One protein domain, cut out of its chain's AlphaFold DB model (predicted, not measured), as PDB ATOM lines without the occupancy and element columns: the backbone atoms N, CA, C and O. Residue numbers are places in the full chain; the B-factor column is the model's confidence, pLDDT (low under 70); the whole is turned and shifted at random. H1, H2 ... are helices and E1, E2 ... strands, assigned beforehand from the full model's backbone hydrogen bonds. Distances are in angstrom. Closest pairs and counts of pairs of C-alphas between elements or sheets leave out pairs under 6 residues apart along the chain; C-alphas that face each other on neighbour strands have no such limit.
ATOM      1  N   VAL A  25      26.453 105.245-152.932       73.31
ATOM      2  CA  VAL A  25      25.691 104.432-153.883       73.31
ATOM      3  C   VAL A  25      25.762 105.050-155.279       73.31
ATOM      4  O   VAL A  25      25.699 106.273-155.424       73.31
ATOM      5  N   ASP A  26      25.918 104.217-156.307       75.62
ATOM      6  CA  ASP A  26      25.819 104.664-157.697       75.62
ATOM      7  C   ASP A  26      24.345 104.678-158.099       75.62
ATOM      8  O   ASP A  26      23.673 103.651-158.081       75.62
ATOM      9  N   VAL A  27      23.837 105.859-158.445       76.38
ATOM     10  CA  VAL A  27      22.453 106.051-158.879       76.38
ATOM     11  C   VAL A  27      22.448 106.386-160.358       76.38
ATOM     12  O   VAL A  27      22.952 107.434-160.772       76.38
ATOM     13  N   THR A  28      21.876 105.496-161.164       79.88
ATOM     14  CA  THR A  28      21.651 105.734-162.590       79.88
ATOM     15  C   THR A  28      20.301 106.401-162.794       79.88
ATOM     16  O   THR A  28      19.249 105.808-162.579       79.88
ATOM     17  N   PHE A  29      20.334 107.655-163.234       83.31
ATOM     18  CA  PHE A  29      19.148 108.400-163.627       83.31
ATOM     19  C   PHE A  29      18.782 108.038-165.056       83.31
ATOM     20  O   PHE A  29      19.628 108.140-165.946       83.31
ATOM     21  N   TYR A  30      17.522 107.675-165.267       82.62
ATOM     22  CA  TYR A  30      16.925 107.457-166.578       82.62
ATOM     23  C   TYR A  30      15.918 108.570-166.837       82.62
ATOM     24  O   TYR A  30      15.077 108.857-165.991       82.62
ATOM     25  N   TYR A  31      15.982 109.180-168.012       84.88
ATOM     26  CA  TYR A  31      15.059 110.229-168.409       84.88
ATOM     27  C   TYR A  31      14.538 109.980-169.814       84.88
ATOM     28  O   TYR A  31      15.298 109.949-170.783       84.88
ATOM     29  N   LYS A  32      13.221 109.811-169.924       83.62
ATOM     30  CA  LYS A  32      12.534 109.669-171.203       83.62
ATOM     31  C   LYS A  32      11.711 110.930-171.481       83.62
ATOM     32  O   LYS A  32      10.596 111.042-170.972       83.62
ATOM     33  N   PRO A  33      12.245 111.888-172.252       79.69
ATOM     34  CA  PRO A  33      11.530 113.112-172.588       79.69
ATOM     35  C   PRO A  33      10.261 112.804-173.398       79.69
ATOM     36  O   PRO A  33      10.221 111.856-174.183       79.69
ATOM     37  N   LYS A  34       9.214 113.627-173.232       76.06
ATOM     38  CA  LYS A  34       8.003 113.564-174.082       76.06
ATOM     39  C   LYS A  34       8.284 114.032-175.517       76.06
ATOM     40  O   LYS A  34       7.536 113.703-176.433       76.06
ATOM     41  N   THR A  35       9.341 114.821-175.697       77.44
ATOM     42  CA  THR A  35       9.841 115.300-176.991       77.44
ATOM     43  C   THR A  35      11.127 114.554-177.373       77.44
ATOM     44  O   THR A  35      11.595 113.704-176.622       77.44
ATOM     45  N   ASN A  36      11.717 114.864-178.532       83.75
ATOM     46  CA  ASN A  36      13.014 114.321-178.960       83.75
ATOM     47  C   ASN A  36      14.116 115.394-178.836       83.75
ATOM     48  O   ASN A  36      14.528 115.950-179.859       83.75
ATOM     49  N   PRO A  37      14.570 115.747-177.616       88.31
ATOM     50  CA  PRO A  37      15.644 116.713-177.443       88.31
ATOM     51  C   PRO A  37      16.954 116.170-178.014       88.31
ATOM     52  O   PRO A  37      17.197 114.966-178.025       88.31
ATOM     53  N   THR A  38      17.816 117.070-178.479       89.19
ATOM     54  CA  THR A  38      19.141 116.719-179.012       89.19
ATOM     55  C   THR A  38      20.193 116.547-177.916       89.19
ATOM     56  O   THR A  38      21.251 115.976-178.173       89.19
ATOM     57  N   ILE A  39      19.914 117.030-176.703       92.00
ATOM     58  CA  ILE A  39      20.768 116.905-175.524       92.00
ATOM     59  C   ILE A  39      19.910 116.944-174.262       92.00
ATOM     60  O   ILE A  39      18.924 117.670-174.206       92.00
ATOM     61  N   VAL A  40      20.297 116.205-173.227       94.44
ATOM     62  CA  VAL A  40      19.701 116.334-171.892       94.44
ATOM     63  C   VAL A  40      20.817 116.463-170.869       94.44
ATOM     64  O   VAL A  40      21.788 115.715-170.925       94.44
ATOM     65  N   TYR A  41      20.683 117.388-169.923       95.12
ATOM     66  CA  TYR A  41      21.577 117.525-168.775       95.12
ATOM     67  C   TYR A  41      20.896 117.040-167.495       95.12
ATOM     68  O   TYR A  41      19.707 117.286-167.298       95.12
ATOM     69  N   LEU A  42      21.674 116.418-166.607       94.50
ATOM     70  CA  LEU A  42      21.275 116.142-165.225       94.50
ATOM     71  C   LEU A  42      22.012 117.108-164.289       94.50
ATOM     72  O   LEU A  42      23.246 117.104-164.226       94.50
ATOM     73  N   ALA A  43      21.259 117.908-163.538       93.12
ATOM     74  CA  ALA A  43      21.796 118.850-162.562       93.12
ATOM     75  C   ALA A  43      21.120 118.669-161.204       93.12
ATOM     76  O   ALA A  43      19.926 118.402-161.137       93.12
ATOM     77  N   GLY A  44      21.880 118.819-160.126       92.06
ATOM     78  CA  GLY A  44      21.391 118.649-158.767       92.06
ATOM     79  C   GLY A  44      22.431 119.022-157.721       92.06
ATOM     80  O   GLY A  44      23.545 119.440-158.031       92.06
ATOM     81  N   GLU A  45      22.094 118.846-156.454       91.69
ATOM     82  CA  GLU A  45      22.971 119.185-155.326       91.69
ATOM     83  C   GLU A  45      24.317 118.442-155.373       91.69
ATOM     84  O   GLU A  45      25.355 119.001-155.021       91.69
ATOM     85  N   PHE A  46      24.330 117.217-155.903       88.75
ATOM     86  CA  PHE A  46      25.532 116.394-156.091       88.75
ATOM     87  C   PHE A  46      26.528 116.943-157.121       88.75
ATOM     88  O   PHE A  46      27.674 116.501-157.167       88.75
ATOM     89  N   ASN A  47      26.116 117.898-157.958       88.88
ATOM     90  CA  ASN A  47      26.994 118.582-158.903       88.88
ATOM     91  C   ASN A  47      26.840 120.108-158.855       88.88
ATOM     92  O   ASN A  47      27.113 120.779-159.850       88.88
ATOM     93  N   GLN A  48      26.428 120.646-157.700       86.50
ATOM     94  CA  GLN A  48      26.242 122.085-157.463       86.50
ATOM     95  C   GLN A  48      25.310 122.740-158.496       86.50
ATOM     96  O   GLN A  48      25.611 123.797-159.049       86.50
ATOM     97  N   TRP A  49      24.199 122.071-158.823       88.38
ATOM     98  CA  TRP A  49      23.238 122.495-159.852       88.38
ATOM     99  C   TRP A  49      23.889 122.781-161.213       88.38
ATOM    100  O   TRP A  49      23.381 123.573-162.013       88.38
ATOM    101  N   ALA A  50      25.028 122.126-161.464       70.62
ATOM    102  CA  ALA A  50      25.888 122.309-162.621       70.62
ATOM    103  C   ALA A  50      26.400 123.752-162.838       70.62
ATOM    104  O   ALA A  50      26.679 124.113-163.981       70.62
ATOM    105  N   ASN A  51      26.550 124.568-161.775       73.81
ATOM    106  CA  ASN A  51      27.032 125.967-161.826       73.81
ATOM    107  C   ASN A  51      26.391 126.781-162.963       73.81
ATOM    108  O   ASN A  51      27.061 127.496-163.712       73.81
ATOM    109  N   ASN A  52      25.078 126.618-163.122       81.50
ATOM    110  CA  ASN A  52      24.340 127.271-164.187       81.50
ATOM    111  C   ASN A  52      24.311 128.796-163.974       81.50
ATOM    112  O   ASN A  52      24.120 129.281-162.860       81.50
ATOM    113  N   VAL A  53      24.501 129.562-165.051       80.38
ATOM    114  CA  VAL A  53      24.405 131.032-165.036       80.38
ATOM    115  C   VAL A  53      23.107 131.416-165.729       80.38
ATOM    116  O   VAL A  53      22.905 131.083-166.898       80.38
ATOM    117  N   ALA A  54      22.207 132.084-165.000       83.06
ATOM    118  CA  ALA A  54      20.874 132.460-165.476       83.06
ATOM    119  C   ALA A  54      20.061 131.273-166.044       83.06
ATOM    120  O   ALA A  54      19.381 131.413-167.058       83.06
ATOM    121  N   GLY A  55      20.159 130.091-165.421       82.25
ATOM    122  CA  GLY A  55      19.405 128.897-165.817       82.25
ATOM    123  C   GLY A  55      19.950 128.158-167.042       82.25
ATOM    124  O   GLY A  55      19.247 127.303-167.581       82.25
ATOM    125  N   ARG A  56      21.172 128.467-167.501       87.44
ATOM    126  CA  ARG A  56      21.821 127.793-168.638       87.44
ATOM    127  C   ARG A  56      22.887 126.800-168.192       87.44
ATOM    128  O   ARG A  56      23.739 127.146-167.377       87.44
ATOM    129  N   ILE A  57      22.881 125.607-168.787       89.94
ATOM    130  CA  ILE A  57      23.910 124.575-168.589       89.94
ATOM    131  C   ILE A  57      24.533 124.259-169.941       89.94
ATOM    132  O   ILE A  57      23.830 123.920-170.886       89.94
ATOM    133  N   THR A  58      25.855 124.358-170.018       84.50
ATOM    134  CA  THR A  58      26.610 124.088-171.249       84.50
ATOM    135  C   THR A  58      27.728 123.074-171.056       84.50
ATOM    136  O   THR A  58      28.250 122.566-172.044       84.50
ATOM    137  N   ASP A  59      28.088 122.744-169.813       85.69
ATOM    138  CA  ASP A  59      29.206 121.847-169.532       85.69
ATOM    139  C   ASP A  59      28.850 120.395-169.926       85.69
ATOM    140  O   ASP A  59      27.980 119.772-169.299       85.69
ATOM    141  N   PRO A  60      29.508 119.828-170.958       83.75
ATOM    142  CA  PRO A  60      29.169 118.519-171.507       83.75
ATOM    143  C   PRO A  60      29.380 117.381-170.506       83.75
ATOM    144  O   PRO A  60      28.762 116.329-170.652       83.75
ATOM    145  N   LYS A  61      30.166 117.577-169.437       84.69
ATOM    146  CA  LYS A  61      30.335 116.552-168.395       84.69
ATOM    147  C   LYS A  61      29.042 116.264-167.631       84.69
ATOM    148  O   LYS A  61      28.944 115.228-166.978       84.69
ATOM    149  N   PHE A  62      28.044 117.151-167.701       87.62
ATOM    150  CA  PHE A  62      26.722 116.971-167.092       87.62
ATOM    151  C   PHE A  62      25.667 116.454-168.073       87.62
ATOM    152  O   PHE A  62      24.586 116.063-167.633       87.62
ATOM    153  N   ALA A  63      25.999 116.350-169.364       92.31
ATOM    154  CA  ALA A  63      25.124 115.741-170.358       92.31
ATOM    155  C   ALA A  63      24.874 114.262-170.027       92.31
ATOM    156  O   ALA A  63      25.757 113.557-169.528       92.31
ATOM    157  N   MET A  64      23.649 113.815-170.246       94.56
ATOM    158  CA  MET A  64      23.241 112.422-170.173       94.56
ATOM    159  C   MET A  64      23.567 111.730-171.503       94.56
ATOM    160  O   MET A  64      23.681 112.378-172.544       94.56
ATOM    161  N   THR A  65      23.710 110.412-171.479       95.12
ATOM    162  CA  THR A  65      23.962 109.591-172.665       95.12
ATOM    163  C   THR A  65      22.640 109.077-173.217       95.12
ATOM    164  O   THR A  65      21.869 108.466-172.487       95.12
ATOM    165  N   TYR A  66      22.355 109.321-174.495       93.38
ATOM    166  CA  TYR A  66      21.159 108.778-175.136       93.38
ATOM    167  C   TYR A  66      21.375 107.322-175.552       93.38
ATOM    168  O   TYR A  66      22.312 107.020-176.291       93.38
ATOM    169  N   ASP A  67      20.485 106.440-175.112       86.00
ATOM    170  CA  ASP A  67      20.407 105.058-175.571       86.00
ATOM    171  C   ASP A  67      19.325 104.932-176.666       86.00
ATOM    172  O   ASP A  67      18.134 105.108-176.384       86.00
ATOM    173  N   PRO A  68      19.698 104.614-177.921       79.44
ATOM    174  CA  PRO A  68      18.755 104.522-179.033       79.44
ATOM    175  C   PRO A  68      17.803 103.318-178.944       79.44
ATOM    176  O   PRO A  68      16.764 103.337-179.607       79.44
ATOM    177  N   ILE A  69      18.130 102.291-178.150       74.50
ATOM    178  CA  ILE A  69      17.314 101.079-178.000       74.50
ATOM    179  C   ILE A  69      16.165 101.353-177.030       74.50
ATOM    180  O   ILE A  69      14.996 101.169-177.372       74.50
ATOM    181  N   THR A  70      16.486 101.849-175.834       74.94
ATOM    182  CA  THR A  70      15.480 102.169-174.806       74.94
ATOM    183  C   THR A  70      14.804 103.526-175.037       74.94
ATOM    184  O   THR A  70      13.724 103.786-174.496       74.94
ATOM    185  N   LYS A  71      15.400 104.373-175.893       81.00
ATOM    186  CA  LYS A  71      15.024 105.778-176.127       81.00
ATOM    187  C   LYS A  71      15.081 106.618-174.847       81.00
ATOM    188  O   LYS A  71      14.300 107.558-174.687       81.00
ATOM    189  N   CYS A  72      15.978 106.262-173.935       82.25
ATOM    190  CA  CYS A  72      16.164 106.930-172.653       82.25
ATOM    191  C   CYS A  72      17.519 107.636-172.612       82.25
ATOM    192  O   CYS A  72      18.513 107.159-173.154       82.25
ATOM    193  N   TRP A  73      17.562 108.769-171.923       90.00
ATOM    194  CA  TRP A  73      18.791 109.441-171.532       90.00
ATOM    195  C   TRP A  73      19.239 108.896-170.186       90.00
ATOM    196  O   TRP A  73      18.432 108.823-169.263       90.00
ATOM    197  N   THR A  74      20.506 108.522-170.057       89.25
ATOM    198  CA  THR A  74      21.034 107.899-168.844       89.25
ATOM    199  C   THR A  74      22.234 108.652-168.293       89.25
ATOM    200  O   THR A  74      23.056 109.197-169.035       89.25
ATOM    201  N   LYS A  75      22.344 108.726-166.967       88.69
ATOM    202  CA  LYS A  75      23.558 109.207-166.303       88.69
ATOM    203  C   LYS A  75      23.687 108.602-164.918       88.69
ATOM    204  O   LYS A  75      22.789 108.753-164.098       88.69
ATOM    205  N   THR A  76      24.827 107.982-164.646       85.31
ATOM    206  CA  THR A  76      25.158 107.478-163.311       85.31
ATOM    207  C   THR A  76      25.885 108.544-162.506       85.31
ATOM    208  O   THR A  76      26.847 109.146-162.987       85.31
ATOM    209  N   VAL A  77      25.421 108.779-161.280       86.50
ATOM    210  CA  VAL A  77      26.043 109.686-160.314       86.50
ATOM    211  C   VAL A  77      26.265 108.939-159.007       86.50
ATOM    212  O   VAL A  77      25.366 108.266-158.512       86.50
ATOM    213  N   ARG A  78      27.455 109.092-158.427       84.62
ATOM    214  CA  ARG A  78      27.781 108.549-157.108       84.62
ATOM    215  C   ARG A  78      27.288 109.491-156.013       84.62
ATOM    216  O   ARG A  78      27.749 110.629-155.936       84.62
ATOM    217  N   LEU A  79      26.374 109.021-155.170       86.06
ATOM    218  CA  LEU A  79      25.778 109.788-154.075       86.06
ATOM    219  C   LEU A  79      26.221 109.238-152.726       86.06
ATOM    220  O   LEU A  79      26.274 108.028-152.534       86.06
ATOM    221  N   ARG A  80      26.514 110.120-151.769       85.19
ATOM    222  CA  ARG A  80      26.821 109.713-150.393       85.19
ATOM    223  C   ARG A  80      25.541 109.272-149.680       85.19
ATOM    224  O   ARG A  80      24.534 109.975-149.736       85.19
ATOM    225  N   VAL A  81      25.590 108.145-148.977       79.94
ATOM    226  CA  VAL A  81      24.484 107.672-148.137       79.94
ATOM    227  C   VAL A  81      24.223 108.682-147.012       79.94
ATOM    228  O   VAL A  81      25.155 109.182-146.381       79.94
ATOM    229  N   GLY A  82      22.951 109.018-146.782       78.38
ATOM    230  CA  GLY A  82      22.539 110.047-145.819       78.38
ATOM    231  C   GLY A  82      22.577 111.483-146.358       78.38
ATOM    232  O   GLY A  82      22.466 112.426-145.574       78.38
ATOM    233  N   GLY A  83      22.721 111.663-147.674       84.62
ATOM    234  CA  GLY A  83      22.628 112.966-148.335       84.62
ATOM    235  C   GLY A  83      23.923 113.797-148.305       84.62
ATOM    236  O   GLY A  83      24.966 113.359-147.789       84.62
ATOM    237  N   PRO A  84      23.886 115.015-148.876       83.12
ATOM    238  CA  PRO A  84      25.040 115.902-148.899       83.12
ATOM    239  C   PRO A  84      25.380 116.394-147.484       83.12
ATOM    240  O   PRO A  84      24.502 116.765-146.707       83.12
ATOM    241  N   PHE A  85      26.671 116.407-147.141       77.00
ATOM    242  CA  PHE A  85      27.162 116.991-145.893       77.00
ATOM    243  C   PHE A  85      28.462 117.773-146.132       77.00
ATOM    244  O   PHE A  85      29.425 117.183-146.629       77.00
ATOM    245  N   PRO A  86      28.521 119.065-145.752       79.62
ATOM    246  CA  PRO A  86      27.408 119.880-145.242       79.62
ATOM    247  C   PRO A  86      26.285 120.070-146.288       79.62
ATOM    248  O   PRO A  86      26.493 119.813-147.473       79.62
ATOM    249  N   LEU A  87      25.091 120.493-145.851       79.94
ATOM    250  CA  LEU A  87      23.978 120.786-146.766       79.94
ATOM    251  C   LEU A  87      24.343 121.968-147.691       79.94
ATOM    252  O   LEU A  87      24.811 122.988-147.179       79.94
ATOM    253  N   PRO A  88      24.110 121.880-149.016       81.06
ATOM    254  CA  PRO A  88      24.462 122.949-149.953       81.06
ATOM    255  C   PRO A  88      23.653 124.235-149.743       81.06
ATOM    256  O   PRO A  88      24.192 125.325-149.913       81.06
ATOM    257  N   ASN A  89      22.375 124.115-149.358       77.00
ATOM    258  CA  ASN A  89      21.499 125.237-149.028       77.00
ATOM    259  C   ASN A  89      20.704 124.936-147.739       77.00
ATOM    260  O   ASN A  89      19.653 124.303-147.808       77.00
ATOM    261  N   PRO A  90      21.148 125.399-146.554       65.00
ATOM    262  CA  PRO A  90      20.507 125.078-145.273       65.00
ATOM    263  C   PRO A  90      19.031 125.495-145.144       65.00
ATOM    264  O   PRO A  90      18.346 124.980-144.266       65.00
ATOM    265  N   GLY A  91      18.546 126.419-145.985       63.88
ATOM    266  CA  GLY A  91      17.151 126.875-145.993       63.88
ATOM    267  C   GLY A  91      16.261 126.238-147.069       63.88
ATOM    268  O   GLY A  91      15.056 126.459-147.036       63.88
ATOM    269  N   GLY A  92      16.831 125.478-148.012       75.56
ATOM    270  CA  GLY A  92      16.095 124.893-149.146       75.56
ATOM    271  C   GLY A  92      16.361 123.405-149.395       75.56
ATOM    272  O   GLY A  92      15.507 122.733-149.963       75.56
ATOM    273  N   SER A  93      17.499 122.867-148.948       83.44
ATOM    274  CA  SER A  93      17.852 121.450-149.077       83.44
ATOM    275  C   SER A  93      17.051 120.568-148.122       83.44
ATOM    276  O   SER A  93      16.840 120.911-146.958       83.44
ATOM    277  N   ILE A  94      16.677 119.376-148.585       84.06
ATOM    278  CA  ILE A  94      15.996 118.375-147.760       84.06
ATOM    279  C   ILE A  94      17.048 117.530-147.038       84.06
ATOM    280  O   ILE A  94      17.877 116.872-147.666       84.06
ATOM    281  N   LEU A  95      17.010 117.534-145.703       82.75
ATOM    282  CA  LEU A  95      17.941 116.762-144.882       82.75
ATOM    283  C   LEU A  95      17.886 115.270-145.254       82.75
ATOM    284  O   LEU A  95      16.824 114.654-145.226       82.75
ATOM    285  N   GLY A  96      19.042 114.686-145.578       82.94
ATOM    286  CA  GLY A  96      19.157 113.272-145.944       82.94
ATOM    287  C   GLY A  96      18.906 112.948-147.423       82.94
ATOM    288  O   GLY A  96      19.136 111.809-147.829       82.94
ATOM    289  N   ALA A  97      18.477 113.918-148.237       88.19
ATOM    290  CA  ALA A  97      18.182 113.730-149.656       88.19
ATOM    291  C   ALA A  97      19.092 114.574-150.559       88.19
ATOM    292  O   ALA A  97      19.694 115.550-150.125       88.19
ATOM    293  N   TYR A  98      19.174 114.184-151.830       91.06
ATOM    294  CA  TYR A  98      19.731 114.994-152.908       91.06
ATOM    295  C   TYR A  98      18.608 115.511-153.796       91.06
ATOM    296  O   TYR A  98      17.806 114.722-154.300       91.06
ATOM    297  N   GLN A  99      18.591 116.816-154.038       93.12
ATOM    298  CA  GLN A  99      17.711 117.441-155.022       93.12
ATOM    299  C   GLN A  99      18.329 117.444-156.433       93.12
ATOM    300  O   GLN A  99      19.549 117.553-156.574       93.12
ATOM    301  N   TYR A 100      17.503 117.338-157.481       93.50
ATOM    302  CA  TYR A 100      17.907 117.312-158.890       93.50
ATOM    303  C   TYR A 100      16.789 117.720-159.869       93.50
ATOM    304  O   TYR A 100      15.606 117.757-159.526       93.50
ATOM    305  N   LYS A 101      17.181 117.999-161.120       93.19
ATOM    306  CA  LYS A 101      16.328 118.234-162.294       93.19
ATOM    307  C   LYS A 101      17.005 117.804-163.596       93.19
ATOM    308  O   LYS A 101      18.234 117.722-163.687       93.19
ATOM    309  N   PHE A 102      16.185 117.636-164.631       94.44
ATOM    310  CA  PHE A 102      16.623 117.491-166.016       94.44
ATOM    311  C   PHE A 102      16.556 118.833-166.755       94.44
ATOM    312  O   PHE A 102      15.708 119.677-166.456       94.44
ATOM    313  N   ASN A 103      17.430 119.036-167.741       92.88
ATOM    314  CA  ASN A 103      17.339 120.155-168.678       92.88
ATOM    315  C   ASN A 103      17.480 119.661-170.125       92.88
ATOM    316  O   ASN A 103      18.533 119.156-170.505       92.88
ATOM    317  N   GLU A 104      16.425 119.818-170.924       93.38
ATOM    318  CA  GLU A 104      16.286 119.223-172.266       93.38
ATOM    319  C   GLU A 104      16.973 119.991-173.405       93.38
ATOM    320  O   GLU A 104      16.882 119.592-174.564       93.38
ATOM    321  N   ASN A 105      17.586 121.143-173.135       89.81
ATOM    322  CA  ASN A 105      18.163 121.966-174.204       89.81
ATOM    323  C   ASN A 105      19.299 122.901-173.750       89.81
ATOM    324  O   ASN A 105      19.745 123.743-174.528       89.81
ATOM    325  N   GLY A 106      19.743 122.802-172.496       88.38
ATOM    326  CA  GLY A 106      20.741 123.694-171.895       88.38
ATOM    327  C   GLY A 106      20.260 125.138-171.673       88.38
ATOM    328  O   GLY A 106      21.051 125.990-171.270       88.38
ATOM    329  N   SER A 107      18.980 125.430-171.926       88.81
ATOM    330  CA  SER A 107      18.360 126.761-171.867       88.81
ATOM    331  C   SER A 107      17.468 126.909-170.623       88.81
ATOM    332  O   SER A 107      17.025 125.899-170.066       88.81
ATOM    333  N   PRO A 108      17.113 128.137-170.193       86.00
ATOM    334  CA  PRO A 108      16.265 128.345-169.016       86.00
ATOM    335  C   PRO A 108      14.846 127.776-169.153       86.00
ATOM    336  O   PRO A 108      14.184 127.523-168.156       86.00
ATOM    337  N   THR A 109      14.366 127.529-170.373       86.81
ATOM    338  CA  THR A 109      13.052 126.905-170.619       86.81
ATOM    339  C   THR A 109      13.099 125.373-170.622       86.81
ATOM    340  O   THR A 109      12.058 124.711-170.607       86.81
ATOM    341  N   GLY A 110      14.301 124.789-170.640       87.19
ATOM    342  CA  GLY A 110      14.520 123.347-170.734       87.19
ATOM    343  C   GLY A 110      14.357 122.585-169.430       87.19
ATOM    344  O   GLY A 110      14.317 121.360-169.470       87.19
ATOM    345  N   TRP A 111      14.252 123.269-168.288       90.62
ATOM    346  CA  TRP A 111      14.171 122.629-166.977       90.62
ATOM    347  C   TRP A 111      12.881 121.828-166.805       90.62
ATOM    348  O   TRP A 111      11.781 122.318-167.086       90.62
ATOM    349  N   LYS A 112      13.029 120.585-166.351       89.88
ATOM    350  CA  LYS A 112      11.948 119.643-166.071       89.88
ATOM    351  C   LYS A 112      12.265 118.916-164.770       89.88
ATOM    352  O   LYS A 112      13.364 118.385-164.598       89.88
ATOM    353  N   SER A 113      11.309 118.919-163.852       88.06
ATOM    354  CA  SER A 113      11.320 117.987-162.726       88.06
ATOM    355  C   SER A 113      11.145 116.571-163.258       88.06
ATOM    356  O   SER A 113      10.591 116.381-164.343       88.06
ATOM    357  N   ASP A 114      11.644 115.587-162.522       83.56
ATOM    358  CA  ASP A 114      11.439 114.187-162.855       83.56
ATOM    359  C   ASP A 114       9.933 113.874-162.797       83.56
ATOM    360  O   ASP A 114       9.342 113.947-161.717       83.56
ATOM    361  N   PRO A 115       9.296 113.578-163.945       66.38
ATOM    362  CA  PRO A 115       7.851 113.399-164.018       66.38
ATOM    363  C   PRO A 115       7.394 112.082-163.392       66.38
ATOM    364  O   PRO A 115       6.206 111.914-163.143       66.38
ATOM    365  N   LEU A 116       8.314 111.141-163.175       67.56
ATOM    366  CA  LEU A 116       8.006 109.854-162.572       67.56
ATOM    367  C   LEU A 116       8.351 109.852-161.076       67.56
ATOM    368  O   LEU A 116       7.857 108.993-160.346       67.56
ATOM    369  N   ASN A 117       9.184 110.787-160.606       73.00
ATOM    370  CA  ASN A 117       9.479 110.927-159.188       73.00
ATOM    371  C   ASN A 117       8.391 111.776-158.500       73.00
ATOM    372  O   ASN A 117       8.326 112.988-158.721       73.00
ATOM    373  N   PRO A 118       7.569 111.184-157.615       66.38
ATOM    374  CA  PRO A 118       6.518 111.919-156.910       66.38
ATOM    375  C   PRO A 118       7.060 112.888-155.854       66.38
ATOM    376  O   PRO A 118       6.313 113.693-155.305       66.38
ATOM    377  N   ARG A 119       8.352 112.801-155.523       78.94
ATOM    378  CA  ARG A 119       9.001 113.638-154.518       78.94
ATOM    379  C   ARG A 119       9.556 114.888-155.160       78.94
ATOM    380  O   ARG A 119      10.621 114.856-155.778       78.94
ATOM    381  N   GLN A 120       8.840 115.989-154.973       83.12
ATOM    382  CA  GLN A 120       9.259 117.313-155.405       83.12
ATOM    383  C   GLN A 120       9.278 118.273-154.221       83.12
ATOM    384  O   GLN A 120       8.410 118.231-153.350       83.12
ATOM    385  N   ASN A 121      10.300 119.118-154.172       83.75
ATOM    386  CA  ASN A 121      10.419 120.173-153.188       83.75
ATOM    387  C   ASN A 121       9.760 121.440-153.732       83.75
ATOM    388  O   ASN A 121      10.380 122.193-154.488       83.75
ATOM    389  N   SER A 122       8.498 121.672-153.372       76.38
ATOM    390  CA  SER A 122       7.754 122.851-153.830       76.38
ATOM    391  C   SER A 122       8.373 124.169-153.363       76.38
ATOM    392  O   SER A 122       8.299 125.167-154.073       76.38
ATOM    393  N   MET A 123       9.080 124.149-152.231       75.31
ATOM    394  CA  MET A 123       9.786 125.307-151.674       75.31
ATOM    395  C   MET A 123      11.081 125.650-152.426       75.31
ATOM    396  O   MET A 123      11.656 126.711-152.203       75.31
ATOM    397  N   ASP A 124      11.548 124.771-153.317       78.88
ATOM    398  CA  ASP A 124      12.768 124.955-154.105       78.88
ATOM    399  C   ASP A 124      12.498 124.600-155.572       78.88
ATOM    400  O   ASP A 124      12.945 123.587-156.108       78.88
ATOM    401  N   MET A 125      11.681 125.429-156.227       81.50
ATOM    402  CA  MET A 125      11.372 125.344-157.659       81.50
ATOM    403  C   MET A 125      10.807 123.984-158.125       81.50
ATOM    404  O   MET A 125      10.975 123.639-159.294       81.50
ATOM    405  N   ASN A 126      10.144 123.199-157.271       83.38
ATOM    406  CA  ASN A 126       9.707 121.825-157.577       83.38
ATOM    407  C   ASN A 126      10.869 120.886-157.949       83.38
ATOM    408  O   ASN A 126      10.715 120.002-158.794       83.38
ATOM    409  N   ASN A 127      12.057 121.086-157.374       89.56
ATOM    410  CA  ASN A 127      13.188 120.184-157.571       89.56
ATOM    411  C   ASN A 127      12.820 118.762-157.132       89.56
ATOM    412  O   ASN A 127      12.315 118.558-156.029       89.56
ATOM    413  N   SER A 128      13.072 117.772-157.986       89.94
ATOM    414  CA  SER A 128      12.876 116.373-157.607       89.94
ATOM    415  C   SER A 128      13.920 115.985-156.573       89.94
ATOM    416  O   SER A 128      15.041 116.481-156.633       89.94
ATOM    417  N   TYR A 129      13.595 115.112-155.623       89.06
ATOM    418  CA  TYR A 129      14.573 114.692-154.620       89.06
ATOM    419  C   TYR A 129      14.572 113.189-154.366       89.06
ATOM    420  O   TYR A 129      13.573 112.494-154.561       89.06
ATOM    421  N   VAL A 130      15.733 112.685-153.949       86.38
ATOM    422  CA  VAL A 130      15.980 111.264-153.688       86.38
ATOM    423  C   VAL A 130      16.797 111.078-152.413       86.38
ATOM    424  O   VAL A 130      17.812 111.743-152.211       86.38
ATOM    425  N   PHE A 131      16.377 110.149-151.556       85.62
ATOM    426  CA  PHE A 131      17.154 109.741-150.386       85.62
ATOM    427  C   PHE A 131      18.216 108.724-150.799       85.62
ATOM    428  O   PHE A 131      17.898 107.593-151.163       85.62
ATOM    429  N   ALA A 132      19.488 109.111-150.721       82.00
ATOM    430  CA  ALA A 132      20.595 108.184-150.925       82.00
ATOM    431  C   ALA A 132      20.716 107.272-149.688       82.00
ATOM    432  O   ALA A 132      21.217 107.685-148.643       82.00
ATOM    433  N   THR A 133      20.201 106.051-149.804       81.50
ATOM    434  CA  THR A 133      20.151 104.996-148.775       81.50
ATOM    435  C   THR A 133      20.776 103.705-149.328       81.50
ATOM    436  O   THR A 133      21.076 103.651-150.516       81.50
TER     437      THR A 133
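AT A GLANCE: This is residues 25 to 133 of the 991 residues of the protein "Aamy domain-containing protein" of bacterium (UniProt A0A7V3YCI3). With little regular structure, this is a sandwich: antiparallel sheets E1-E4-E3 and E2-E5-E6 face to face, helix H1 beside the second. Of 109 printed residues 42 are in named elements, mostly strand, ordered E1, E2, H1, E3 to E6. It is compact, radius of gyration of the C-alphas 13.2 A, spanning 37 by 30 by 25 A.

HOW THE PARTS SIT: E1, residues 25 to 31, and E4, residues 72 to 80, are neighbours, N 27 and O 77 within hydrogen-bond range at 2.9 A. H1, residues 45 to 51, touches E5, residues 97 to 103, closest at C-alphas Glu 45 and Gln 99, 5.5 A. In H1 0 of 3 O i to N i+4 pairs are within range, 3 of 4 O i to N i+3.

IN THESE COORDINATES: E2 is residues 41 to 44, E3 65 to 67, E6 127 to 131; E4 measures 24.8 A. C-alpha 25 is at (25.691, 104.432, -153.883), C-alpha 131 at (17.154, 109.741, -150.386).

THE WHOLE: The printed part has no cut; E5 to E6 is a long link. Residues 90 to 91, 115 to 116 and 118 have pLDDT under 70.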